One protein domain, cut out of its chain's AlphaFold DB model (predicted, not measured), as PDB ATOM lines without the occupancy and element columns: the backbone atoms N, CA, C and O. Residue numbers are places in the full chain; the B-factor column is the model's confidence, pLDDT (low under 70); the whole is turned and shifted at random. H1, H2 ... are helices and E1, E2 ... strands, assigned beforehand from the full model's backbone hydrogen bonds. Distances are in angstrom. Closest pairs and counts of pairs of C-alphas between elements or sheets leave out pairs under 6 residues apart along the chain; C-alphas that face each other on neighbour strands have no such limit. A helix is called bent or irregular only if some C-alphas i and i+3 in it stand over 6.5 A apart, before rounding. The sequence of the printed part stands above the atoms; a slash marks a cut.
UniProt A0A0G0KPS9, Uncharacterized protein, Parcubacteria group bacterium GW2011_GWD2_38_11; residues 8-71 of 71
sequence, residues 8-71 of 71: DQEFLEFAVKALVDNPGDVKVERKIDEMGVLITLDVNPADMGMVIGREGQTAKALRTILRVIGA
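This is residues 8 to 71 of the 71 residues of an uncharacterized protein of Parcubacteria group bacterium GW2011_GWD2_38_11 (UniProt A0A0G0KPS9). A two-stranded antiparallel hairpin, E1 and E2, has helix H1 packed over one face, and the longer helix H3 runs beside H1 the opposite way, reaching it with residues 62 to 69. The short helix H2 makes a corner with H3 by their link, at the end of the domain away from the hairpin's turn. The printed part has 64 residues with three named helices and two named strands, in the order H1, E1, E2, H2, H3, and its class is mixed, helices and strands. It is compact, with a radius of gyration of the C-alphas of 11.7 A, and the C-alphas span 34 by 23 by 17 A.

H1 covers residues 8 to 17, 14.2 A from first to last C-alpha, and begins with C-alpha 8 at (-33.812, -5.961, 31.733). E1, residues 27 to 33, is 19.5 A long and ends with C-alpha 33 at (-25.250, 1.269, 20.128). E2, residues 36 to 42, is 19.6 A long. H2 is residues 48 to 52. H3, residues 54 to 69, is 23.8 A long and ends with C-alpha 69 at (-39.243, -6.147, 29.615); it is irregular, with C-alphas 55 and 58 8.4 A apart.

H1 touches H3 with residues 62 to 69 of H3 alone. Their closest C-alphas are those of Asp 8 and Ile 69, 5.8 A apart. The two helices run opposite ways at a shallow tilt of 32 degrees. The closest C-alphas of H1 and E1 are those of Glu 13 and Val 28, 6.2 A apart; for H1 and E2 they are those of Gln 9 and Ile 39, 7.6 A apart. E1 and E2 form a hairpin and are antiparallel, with 162 degrees between their directions. N 29 and O 40 are within hydrogen-bond range at 2.9 A, as are N 38 and O 31 at 2.8 A. H2 is close to H1 but not clearly touching, with C-alphas 16 and 51 the closest at 7.0 A. H2 and H3 touch only at the corner by their link, through residues 58 to 59 of H3 alone; the C-alphas of Ile 52 and Ala 59 are the closest, 5.0 A apart. H3 is apart from E1 and from E2, and H2 is apart from E1. In H1 and H2 every O i to N i+4 pair is within hydrogen-bond range; in H3, 10 of 12 are.

The two C-alphas farthest apart are those of Asp 21 and Glu 34, at 35.4 A. The printed part has no cut and ends at residue 71, the chain's last residue. No link is long; that from H1 to E1, 9 residues, is short, and the other three are tight. The mean pLDDT of the printed part is 92.2, and residue 71 alone is under 70.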
ATOM      1  N   ASP A   8     -34.245  -4.813  32.535       91.00
ATOM      2  CA  ASP A   8     -33.812  -5.961  31.733       91.00
ATOM      3  C   ASP A   8     -32.488  -6.560  32.237       91.00
ATOM      4  O   ASP A   8     -32.366  -7.782  32.353       91.00
ATOM      5  N   GLN A   9     -31.520  -5.712  32.596       91.44
ATOM      6  CA  GLN A   9     -30.235  -6.144  33.150       91.44
ATOM      7  C   GLN A   9     -30.407  -6.780  34.537       91.44
ATOM      8  O   GLN A   9     -29.878  -7.866  34.781       91.44
ATOM      9  N   GLU A  10     -31.161  -6.132  35.428       91.94
ATOM     10  CA  GLU A  10     -31.410  -6.643  36.784       91.94
ATOM     11  C   GLU A  10     -32.173  -7.968  36.760       91.94
ATOM     12  O   GLU A  10     -31.824  -8.903  37.482       91.94
ATOM     13  N   PHE A  11     -33.182  -8.074  35.892       92.50
ATOM     14  CA  PHE A  11     -33.946  -9.301  35.718       92.50
ATOM     15  C   PHE A  11     -33.058 -10.458  35.254       92.50
ATOM     16  O   PHE A  11     -33.138 -11.550  35.820       92.50
ATOM     17  N   LEU A  12     -32.205 -10.236  34.245       94.12
ATOM     18  CA  LEU A  12     -31.319 -11.285  33.742       94.12
ATOM     19  C   LEU A  12     -30.325 -11.737  34.813       94.12
ATOM     20  O   LEU A  12     -30.133 -12.937  35.000       94.12
ATOM     21  N   GLU A  13     -29.721 -10.787  35.529       94.81
ATOM     22  CA  GLU A  13     -28.779 -11.072  36.610       94.81
ATOM     23  C   GLU A  13     -29.454 -11.887  37.724       94.81
ATOM     24  O   GLU A  13     -28.919 -12.910  38.151       94.81
ATOM     25  N   PHE A  14     -30.650 -11.477  38.152       94.50
ATOM     26  CA  PHE A  14     -31.436 -12.185  39.160       94.50
ATOM     27  C   PHE A  14     -31.804 -13.605  38.717       94.50
ATOM     28  O   PHE A  14     -31.560 -14.567  39.449       94.50
ATOM     29  N   ALA A  15     -32.364 -13.748  37.513       94.56
ATOM     30  CA  ALA A  15     -32.826 -15.030  37.001       94.56
ATOM     31  C   ALA A  15     -31.666 -16.016  36.831       94.56
ATOM     32  O   ALA A  15     -31.772 -17.165  37.246       94.56
ATOM     33  N   VAL A  16     -30.542 -15.573  36.260       95.75
ATOM     34  CA  VAL A  16     -29.387 -16.448  36.027       95.75
ATOM     35  C   VAL A  16     -28.719 -16.828  37.341       95.75
ATOM     36  O   VAL A  16     -28.414 -18.000  37.524       95.75
ATOM     37  N   LYS A  17     -28.566 -15.902  38.296       96.38
ATOM     38  CA  LYS A  17     -28.017 -16.228  39.625       96.38
ATOM     39  C   LYS A  17     -28.827 -17.287  40.371       96.38
ATOM     40  O   LYS A  17     -28.251 -18.032  41.151       96.38
ATOM     41  N   ALA A  18     -30.135 -17.364  40.133       95.38
ATOM     42  CA  ALA A  18     -30.989 -18.395  40.717       95.38
ATOM     43  C   ALA A  18     -30.894 -19.762  40.007       95.38
ATOM     44  O   ALA A  18     -31.386 -20.751  40.544       95.38
ATOM     45  N   LEU A  19     -30.313 -19.821  38.804       93.75
ATOM     46  CA  LEU A  19     -30.241 -21.029  37.972       93.75
ATOM     47  C   LEU A  19     -28.890 -21.751  38.028       93.75
ATOM     48  O   LEU A  19     -28.814 -22.888  37.572       93.75
ATOM     49  N   VAL A  20     -27.839 -21.086  38.505       95.88
ATOM     50  CA  VAL A  20     -26.448 -21.554  38.413       95.88
ATOM     51  C   VAL A  20     -25.871 -21.908  39.779       95.88
ATOM     52  O   VAL A  20     -26.306 -21.364  40.795       95.88
ATOM     53  N   ASP A  21     -24.840 -22.752  39.797       96.56
ATOM     54  CA  ASP A  21     -24.153 -23.128  41.035       96.56
ATOM     55  C   ASP A  21     -23.129 -22.065  41.476       96.56
ATOM     56  O   ASP A  21     -22.839 -21.945  42.668       96.56
ATOM     57  N   ASN A  22     -22.610 -21.247  40.545       95.56
ATOM     58  CA  ASN A  22     -21.635 -20.184  40.831       95.56
ATOM     59  C   ASN A  22     -22.230 -18.780  40.584       95.56
ATOM     60  O   ASN A  22     -21.840 -18.083  39.642       95.56
ATOM     61  N   PRO A  23     -23.144 -18.285  41.444       94.50
ATOM     62  CA  PRO A  23     -23.798 -16.986  41.251       94.50
ATOM     63  C   PRO A  23     -22.833 -15.789  41.324       94.50
ATOM     64  O   PRO A  23     -23.160 -14.707  40.837       94.50
ATOM     65  N   GLY A  24     -21.651 -15.960  41.929       94.88
ATOM     66  CA  GLY A  24     -20.611 -14.927  42.003       94.88
ATOM     67  C   GLY A  24     -19.915 -14.642  40.669       94.88
ATOM     68  O   GLY A  24     -19.402 -13.540  40.478       94.88
ATOM     69  N   ASP A  25     -19.954 -15.596  39.737       95.25
ATOM     70  CA  ASP A  25     -19.324 -15.478  38.419       95.25
ATOM     71  C   ASP A  25     -20.287 -14.944  37.350       95.25
ATOM     72  O   ASP A  25     -19.887 -14.742  36.204       95.25
ATOM     73  N   VAL A  26     -21.544 -14.683  37.717       95.94
ATOM     74  CA  VAL A  26     -22.549 -14.112  36.818       95.94
ATOM     75  C   VAL A  26     -22.288 -12.622  36.640       95.94
ATOM     76  O   VAL A  26     -22.410 -11.839  37.586       95.94
ATOM     77  N   LYS A  27     -21.980 -12.219  35.408       95.25
ATOM     78  CA  LYS A  27     -21.796 -10.818  35.021       95.25
ATOM     79  C   LYS A  27     -22.705 -10.497  33.848       95.25
ATOM     80  O   LYS A  27     -22.735 -11.220  32.857       95.25
ATOM     81  N   VAL A  28     -23.443  -9.399  33.974       94.31
ATOM     82  CA  VAL A  28     -24.317  -8.899  32.913       94.31
ATOM     83  C   VAL A  28     -23.841  -7.517  32.506       94.31
ATOM     84  O   VAL A  28     -23.823  -6.599  33.328       94.31
ATOM     85  N   GLU A  29     -23.474  -7.372  31.239       92.69
ATOM     86  CA  GLU A  29     -23.088  -6.103  30.634       92.69
ATOM     87  C   GLU A  29     -24.153  -5.670  29.628       92.69
ATOM     88  O   GLU A  29     -24.625  -6.471  28.822       92.69
ATOM     89  N   ARG A  30     -24.516  -4.387  29.654       89.81
ATOM     90  CA  ARG A  30     -25.455  -3.792  28.706       89.81
ATOM     91  C   ARG A  30     -24.774  -2.664  27.944       89.81
ATOM     92  O   ARG A  30     -24.278  -1.717  28.548       89.81
ATOM     93  N   LYS A  31     -24.793  -2.749  26.618       89.69
ATOM     94  CA  LYS A  31     -24.267  -1.736  25.698       89.69
ATOM     95  C   LYS A  31     -25.400  -1.235  24.810       89.69
ATOM     96  O   LYS A  31     -26.158  -2.035  24.271       89.69
ATOM     97  N   ILE A  32     -25.529   0.084  24.697       87.81
ATOM     98  CA  ILE A  32     -26.418   0.718  23.720       87.81
ATOM     99  C   ILE A  32     -25.541   1.201  22.572       87.81
ATOM    100  O   ILE A  32     -24.583   1.938  22.809       87.81
ATOM    101  N   ASP A  33     -25.878   0.798  21.356       85.31
ATOM    102  CA  ASP A  33     -25.250   1.269  20.128       85.31
ATOM    103  C   ASP A  33     -26.311   1.689  19.095       85.31
ATOM    104  O   ASP A  33     -27.513   1.701  19.370       85.31
ATOM    105  N   GLU A  34     -25.863   2.073  17.900       84.94
ATOM    106  CA  GLU A  34     -26.740   2.495  16.800       84.94
ATOM    107  C   GLU A  34     -27.660   1.369  16.282       84.94
ATOM    108  O   GLU A  34     -28.670   1.651  15.640       84.94
ATOM    109  N   MET A  35     -27.337   0.100  16.560       80.19
ATOM    110  CA  MET A  35     -28.118  -1.080  16.170       80.19
ATOM    111  C   MET A  35     -29.088  -1.544  17.270       80.19
ATOM    112  O   MET A  35     -29.929  -2.410  17.013       80.19
ATOM    113  N   GLY A  36     -29.007  -0.968  18.474       85.12
ATOM    114  CA  GLY A  36     -29.951  -1.182  19.564       85.12
ATOM    115  C   GLY A  36     -29.279  -1.501  20.896       85.12
ATOM    116  O   GLY A  36     -28.313  -0.863  21.308       85.12
ATOM    117  N   VAL A  37     -29.853  -2.464  21.618       87.44
ATOM    118  CA  VAL A  37     -29.382  -2.879  22.945       87.44
ATOM    119  C   VAL A  37     -28.729  -4.251  22.836       87.44
ATOM    120  O   VAL A  37     -29.389  -5.238  22.506       87.44
ATOM    121  N   LEU A  38     -27.440  -4.319  23.160       89.25
ATOM    122  CA  LEU A  38     -26.693  -5.560  23.306       89.25
ATOM    123  C   LEU A  38     -26.536  -5.886  24.792       89.25
ATOM    124  O   LEU A  38     -25.979  -5.096  25.555       89.25
ATOM    125  N   ILE A  39     -27.005  -7.067  25.192       91.31
ATOM    126  CA  ILE A  39     -26.813  -7.602  26.543       91.31
ATOM    127  C   ILE A  39     -25.887  -8.812  26.452       91.31
ATOM    128  O   ILE A  39     -26.214  -9.800  25.790       91.31
ATOM    129  N   THR A  40     -24.749  -8.731  27.133       93.31
ATOM    130  CA  THR A  40     -23.780  -9.818  27.272       93.31
ATOM    131  C   THR A  40     -23.943 -10.450  28.646       93.31
ATOM    132  O   THR A  40     -23.993  -9.749  29.656       93.31
ATOM    133  N   LEU A  41     -24.033 -11.778  28.675       94.88
ATOM    134  CA  LEU A  41     -24.081 -12.577  29.892       94.88
ATOM    135  C   LEU A  41     -22.837 -13.462  29.939       94.88
ATOM    136  O   LEU A  41     -22.707 -14.373  29.121       94.88
ATOM    137  N   ASP A  42     -21.976 -13.211  30.915       95.88
ATOM    138  CA  ASP A  42     -20.840 -14.064  31.246       95.88
ATOM    139  C   ASP A  42     -21.174 -14.876  32.498       95.88
ATOM    140  O   ASP A  42     -21.694 -14.346  33.484       95.88
ATOM    141  N   VAL A  43     -20.883 -16.173  32.452       96.38
ATOM    142  CA  VAL A  43     -21.091 -17.112  33.561       96.38
ATOM    143  C   VAL A  43     -19.911 -18.070  33.665       96.38
ATOM    144  O   VAL A  43     -19.093 -18.177  32.746       96.38
ATOM    145  N   ASN A  44     -19.836 -18.803  34.775       97.56
ATOM    146  CA  ASN A  44     -18.849 -19.860  34.931       97.56
ATOM    147  C   ASN A  44     -19.032 -20.943  33.840       97.56
ATOM    148  O   ASN A  44     -20.165 -21.355  33.570       97.56
ATOM    149  N   PRO A  45     -17.949 -21.460  33.226       96.38
ATOM    150  CA  PRO A  45     -18.036 -22.525  32.226       96.38
ATOM    151  C   PRO A  45     -18.797 -23.777  32.687       96.38
ATOM    152  O   PRO A  45     -19.433 -24.429  31.859       96.38
ATOM    153  N   ALA A  46     -18.765 -24.106  33.984       96.81
ATOM    154  CA  ALA A  46     -19.504 -25.238  34.548       96.81
ATOM    155  C   ALA A  46     -21.030 -25.032  34.511       96.81
ATOM    156  O   ALA A  46     -21.781 -25.993  34.347       96.81
ATOM    157  N   ASP A  47     -21.483 -23.780  34.575       96.31
ATOM    158  CA  ASP A  47     -22.899 -23.409  34.626       96.31
ATOM    159  C   ASP A  47     -23.516 -23.194  33.235       96.31
ATOM    160  O   ASP A  47     -24.741 -23.154  33.081       96.31
ATOM    161  N   MET A  48     -22.686 -23.105  32.189       93.88
ATOM    162  CA  MET A  48     -23.123 -22.863  30.807       93.88
ATOM    163  C   MET A  48     -24.216 -23.836  30.348       93.88
ATOM    164  O   MET A  48     -25.166 -23.433  29.674       93.88
ATOM    165  N   GLY A  49     -24.113 -25.113  30.727       95.38
ATOM    166  CA  GLY A  49     -25.115 -26.124  30.382       95.38
ATOM    167  C   GLY A  49     -26.495 -25.827  30.977       95.38
ATOM    168  O   GLY A  49     -27.508 -26.007  30.299       95.38
ATOM    169  N   MET A  50     -26.539 -25.316  32.210       94.44
ATOM    170  CA  MET A  50     -27.778 -24.962  32.909       94.44
ATOM    171  C   MET A  50     -28.430 -23.720  32.291       94.44
ATOM    172  O   MET A  50     -29.637 -23.708  32.039       94.44
ATOM    173  N   VAL A  51     -27.616 -22.708  31.968       95.44
ATOM    174  CA  VAL A  51     -28.071 -21.444  31.364       95.44
ATOM    175  C   VAL A  51     -28.593 -21.645  29.942       95.44
ATOM    176  O   VAL A  51     -29.626 -21.085  29.570       95.44
ATOM    177  N   ILE A  52     -27.909 -22.459  29.131       95.88
ATOM    178  CA  ILE A  52     -28.389 -22.809  27.789       95.88
ATOM    179  C   ILE A  52     -29.671 -23.644  27.912       95.88
ATOM    180  O   ILE A  52     -30.672 -23.355  27.245       95.88
ATOM    181  N   GLY A  53     -29.666 -24.638  28.801       95.06
ATOM    182  CA  GLY A  53     -30.752 -25.594  28.967       95.06
ATOM    183  C   GLY A  53     -30.856 -26.583  27.805       95.06
ATOM    184  O   GLY A  53     -30.196 -26.462  26.768       95.06
ATOM    185  N   ARG A  54     -31.723 -27.588  27.953       95.75
ATOM    186  CA  ARG A  54     -31.954 -28.605  26.916       95.75
ATOM    187  C   ARG A  54     -32.378 -27.933  25.606       95.75
ATOM    188  O   ARG A  54     -33.342 -27.179  25.594       95.75
ATOM    189  N   GLU A  55     -31.639 -28.177  24.522       94.94
ATOM    190  CA  GLU A  55     -31.890 -27.593  23.186       94.94
ATOM    191  C   GLU A  55     -31.957 -26.048  23.160       94.94
ATOM    192  O   GLU A  55     -32.609 -25.435  22.300       94.94
ATOM    193  N   GLY A  56     -31.293 -25.395  24.120       95.75
ATOM    194  CA  GLY A  56     -31.296 -23.941  24.240       95.75
ATOM    195  C   GLY A  56     -32.607 -23.356  24.774       95.75
ATOM    196  O   GLY A  56     -32.835 -22.158  24.604       95.75
ATOM    197  N   GLN A  57     -33.504 -24.171  25.343       96.75
ATOM    198  CA  GLN A  57     -34.838 -23.729  25.767       96.75
ATOM    199  C   GLN A  57     -34.785 -22.659  26.863       96.75
ATOM    200  O   GLN A  57     -35.494 -21.659  26.760       96.75
ATOM    201  N   THR A  58     -33.901 -22.802  27.854       95.62
ATOM    202  CA  THR A  58     -33.734 -21.808  28.927       95.62
ATOM    203  C   THR A  58     -33.275 -20.469  28.351       95.62
ATOM    204  O   THR A  58     -33.919 -19.441  28.564       95.62
ATOM    205  N   ALA A  59     -32.234 -20.479  27.514       94.75
ATOM    206  CA  ALA A  59     -31.740 -19.267  26.865       94.75
ATOM    207  C   ALA A  59     -32.772 -18.626  25.916       94.75
ATOM    208  O   ALA A  59     -32.819 -17.403  25.781       94.75
ATOM    209  N   LYS A  60     -33.610 -19.420  25.235       95.38
ATOM    210  CA  LYS A  60     -34.721 -18.904  24.412       95.38
ATOM    211  C   LYS A  60     -35.791 -18.236  25.275       95.38
ATOM    212  O   LYS A  60     -36.206 -17.129  24.943       95.38
ATOM    213  N   ALA A  61     -36.196 -18.863  26.378       95.31
ATOM    214  CA  ALA A  61     -37.184 -18.307  27.300       95.31
ATOM    215  C   ALA A  61     -36.713 -16.972  27.896       95.31
ATOM    216  O   ALA A  61     -37.452 -15.989  27.844       95.31
ATOM    217  N   LEU A  62     -35.458 -16.908  28.357       93.75
ATOM    218  CA  LEU A  62     -34.846 -15.671  28.849       93.75
ATOM    219  C   LEU A  62     -34.883 -14.565  27.787       93.75
ATOM    220  O   LEU A  62     -35.332 -13.461  28.075       93.75
ATOM    221  N   ARG A  63     -34.502 -14.861  26.535       92.19
ATOM    222  CA  ARG A  63     -34.579 -13.883  25.433       92.19
ATOM    223  C   ARG A  63     -36.001 -13.389  25.172       92.19
ATOM    224  O   ARG A  63     -36.177 -12.209  24.895       92.19
ATOM    225  N   THR A  64     -37.000 -14.266  25.228       93.50
ATOM    226  CA  THR A  64     -38.403 -13.871  25.037       93.50
ATOM    227  C   THR A  64     -38.853 -12.912  26.131       93.50
ATOM    228  O   THR A  64     -39.444 -11.885  25.822       93.50
ATOM    229  N   ILE A  65     -38.531 -13.203  27.392       92.19
ATOM    230  CA  ILE A  65     -38.899 -12.337  28.516       92.19
ATOM    231  C   ILE A  65     -38.170 -10.991  28.422       92.19
ATOM    232  O   ILE A  65     -38.797  -9.944  28.566       92.19
ATOM    233  N   LEU A  66     -36.877 -10.997  28.086       90.88
ATOM    234  CA  LEU A  66     -36.100  -9.770  27.888       90.88
ATOM    235  C   LEU A  66     -36.672  -8.880  26.782       90.88
ATOM    236  O   LEU A  66     -36.684  -7.666  26.932       90.88
ATOM    237  N   ARG A  67     -37.207  -9.465  25.704       88.44
ATOM    238  CA  ARG A  67     -37.908  -8.710  24.653       88.44
ATOM    239  C   ARG A  67     -39.214  -8.076  25.124       88.44
ATOM    240  O   ARG A  67     -39.680  -7.169  24.462       88.44
ATOM    241  N   VAL A  68     -39.831  -8.564  26.199       89.44
ATOM    242  CA  VAL A  68     -41.062  -7.976  26.754       89.44
ATOM    243  C   VAL A  68     -40.734  -6.894  27.783       89.44
ATOM    244  O   VAL A  68     -41.444  -5.901  27.863       89.44
ATOM    245  N   ILE A  69     -39.668  -7.085  28.565       84.94
ATOM    246  CA  ILE A  69     -39.243  -6.147  29.615       84.94
ATOM    247  C   ILE A  69     -38.450  -4.963  29.039       84.94
ATOM    248  O   ILE A  69     -38.566  -3.854  29.550       84.94
ATOM    249  N   GLY A  70     -37.615  -5.209  28.025       71.19
ATOM    250  CA  GLY A  70     -36.693  -4.227  27.445       71.19
ATOM    251  C   GLY A  70     -37.110  -3.646  26.090       71.19
ATOM    252  O   GLY A  70     -36.318  -2.898  25.516       71.19
ATOM    253  N   ALA A  71     -38.284  -4.010  25.562       53.56
ATOM    254  CA  ALA A  71     -38.879  -3.344  24.396       53.56
ATOM    255  C   ALA A  71     -39.654  -2.084  24.791       53.56
ATOM    256  O   ALA A  71     -40.212  -2.059  25.911       53.56
TER     257      ALA A  71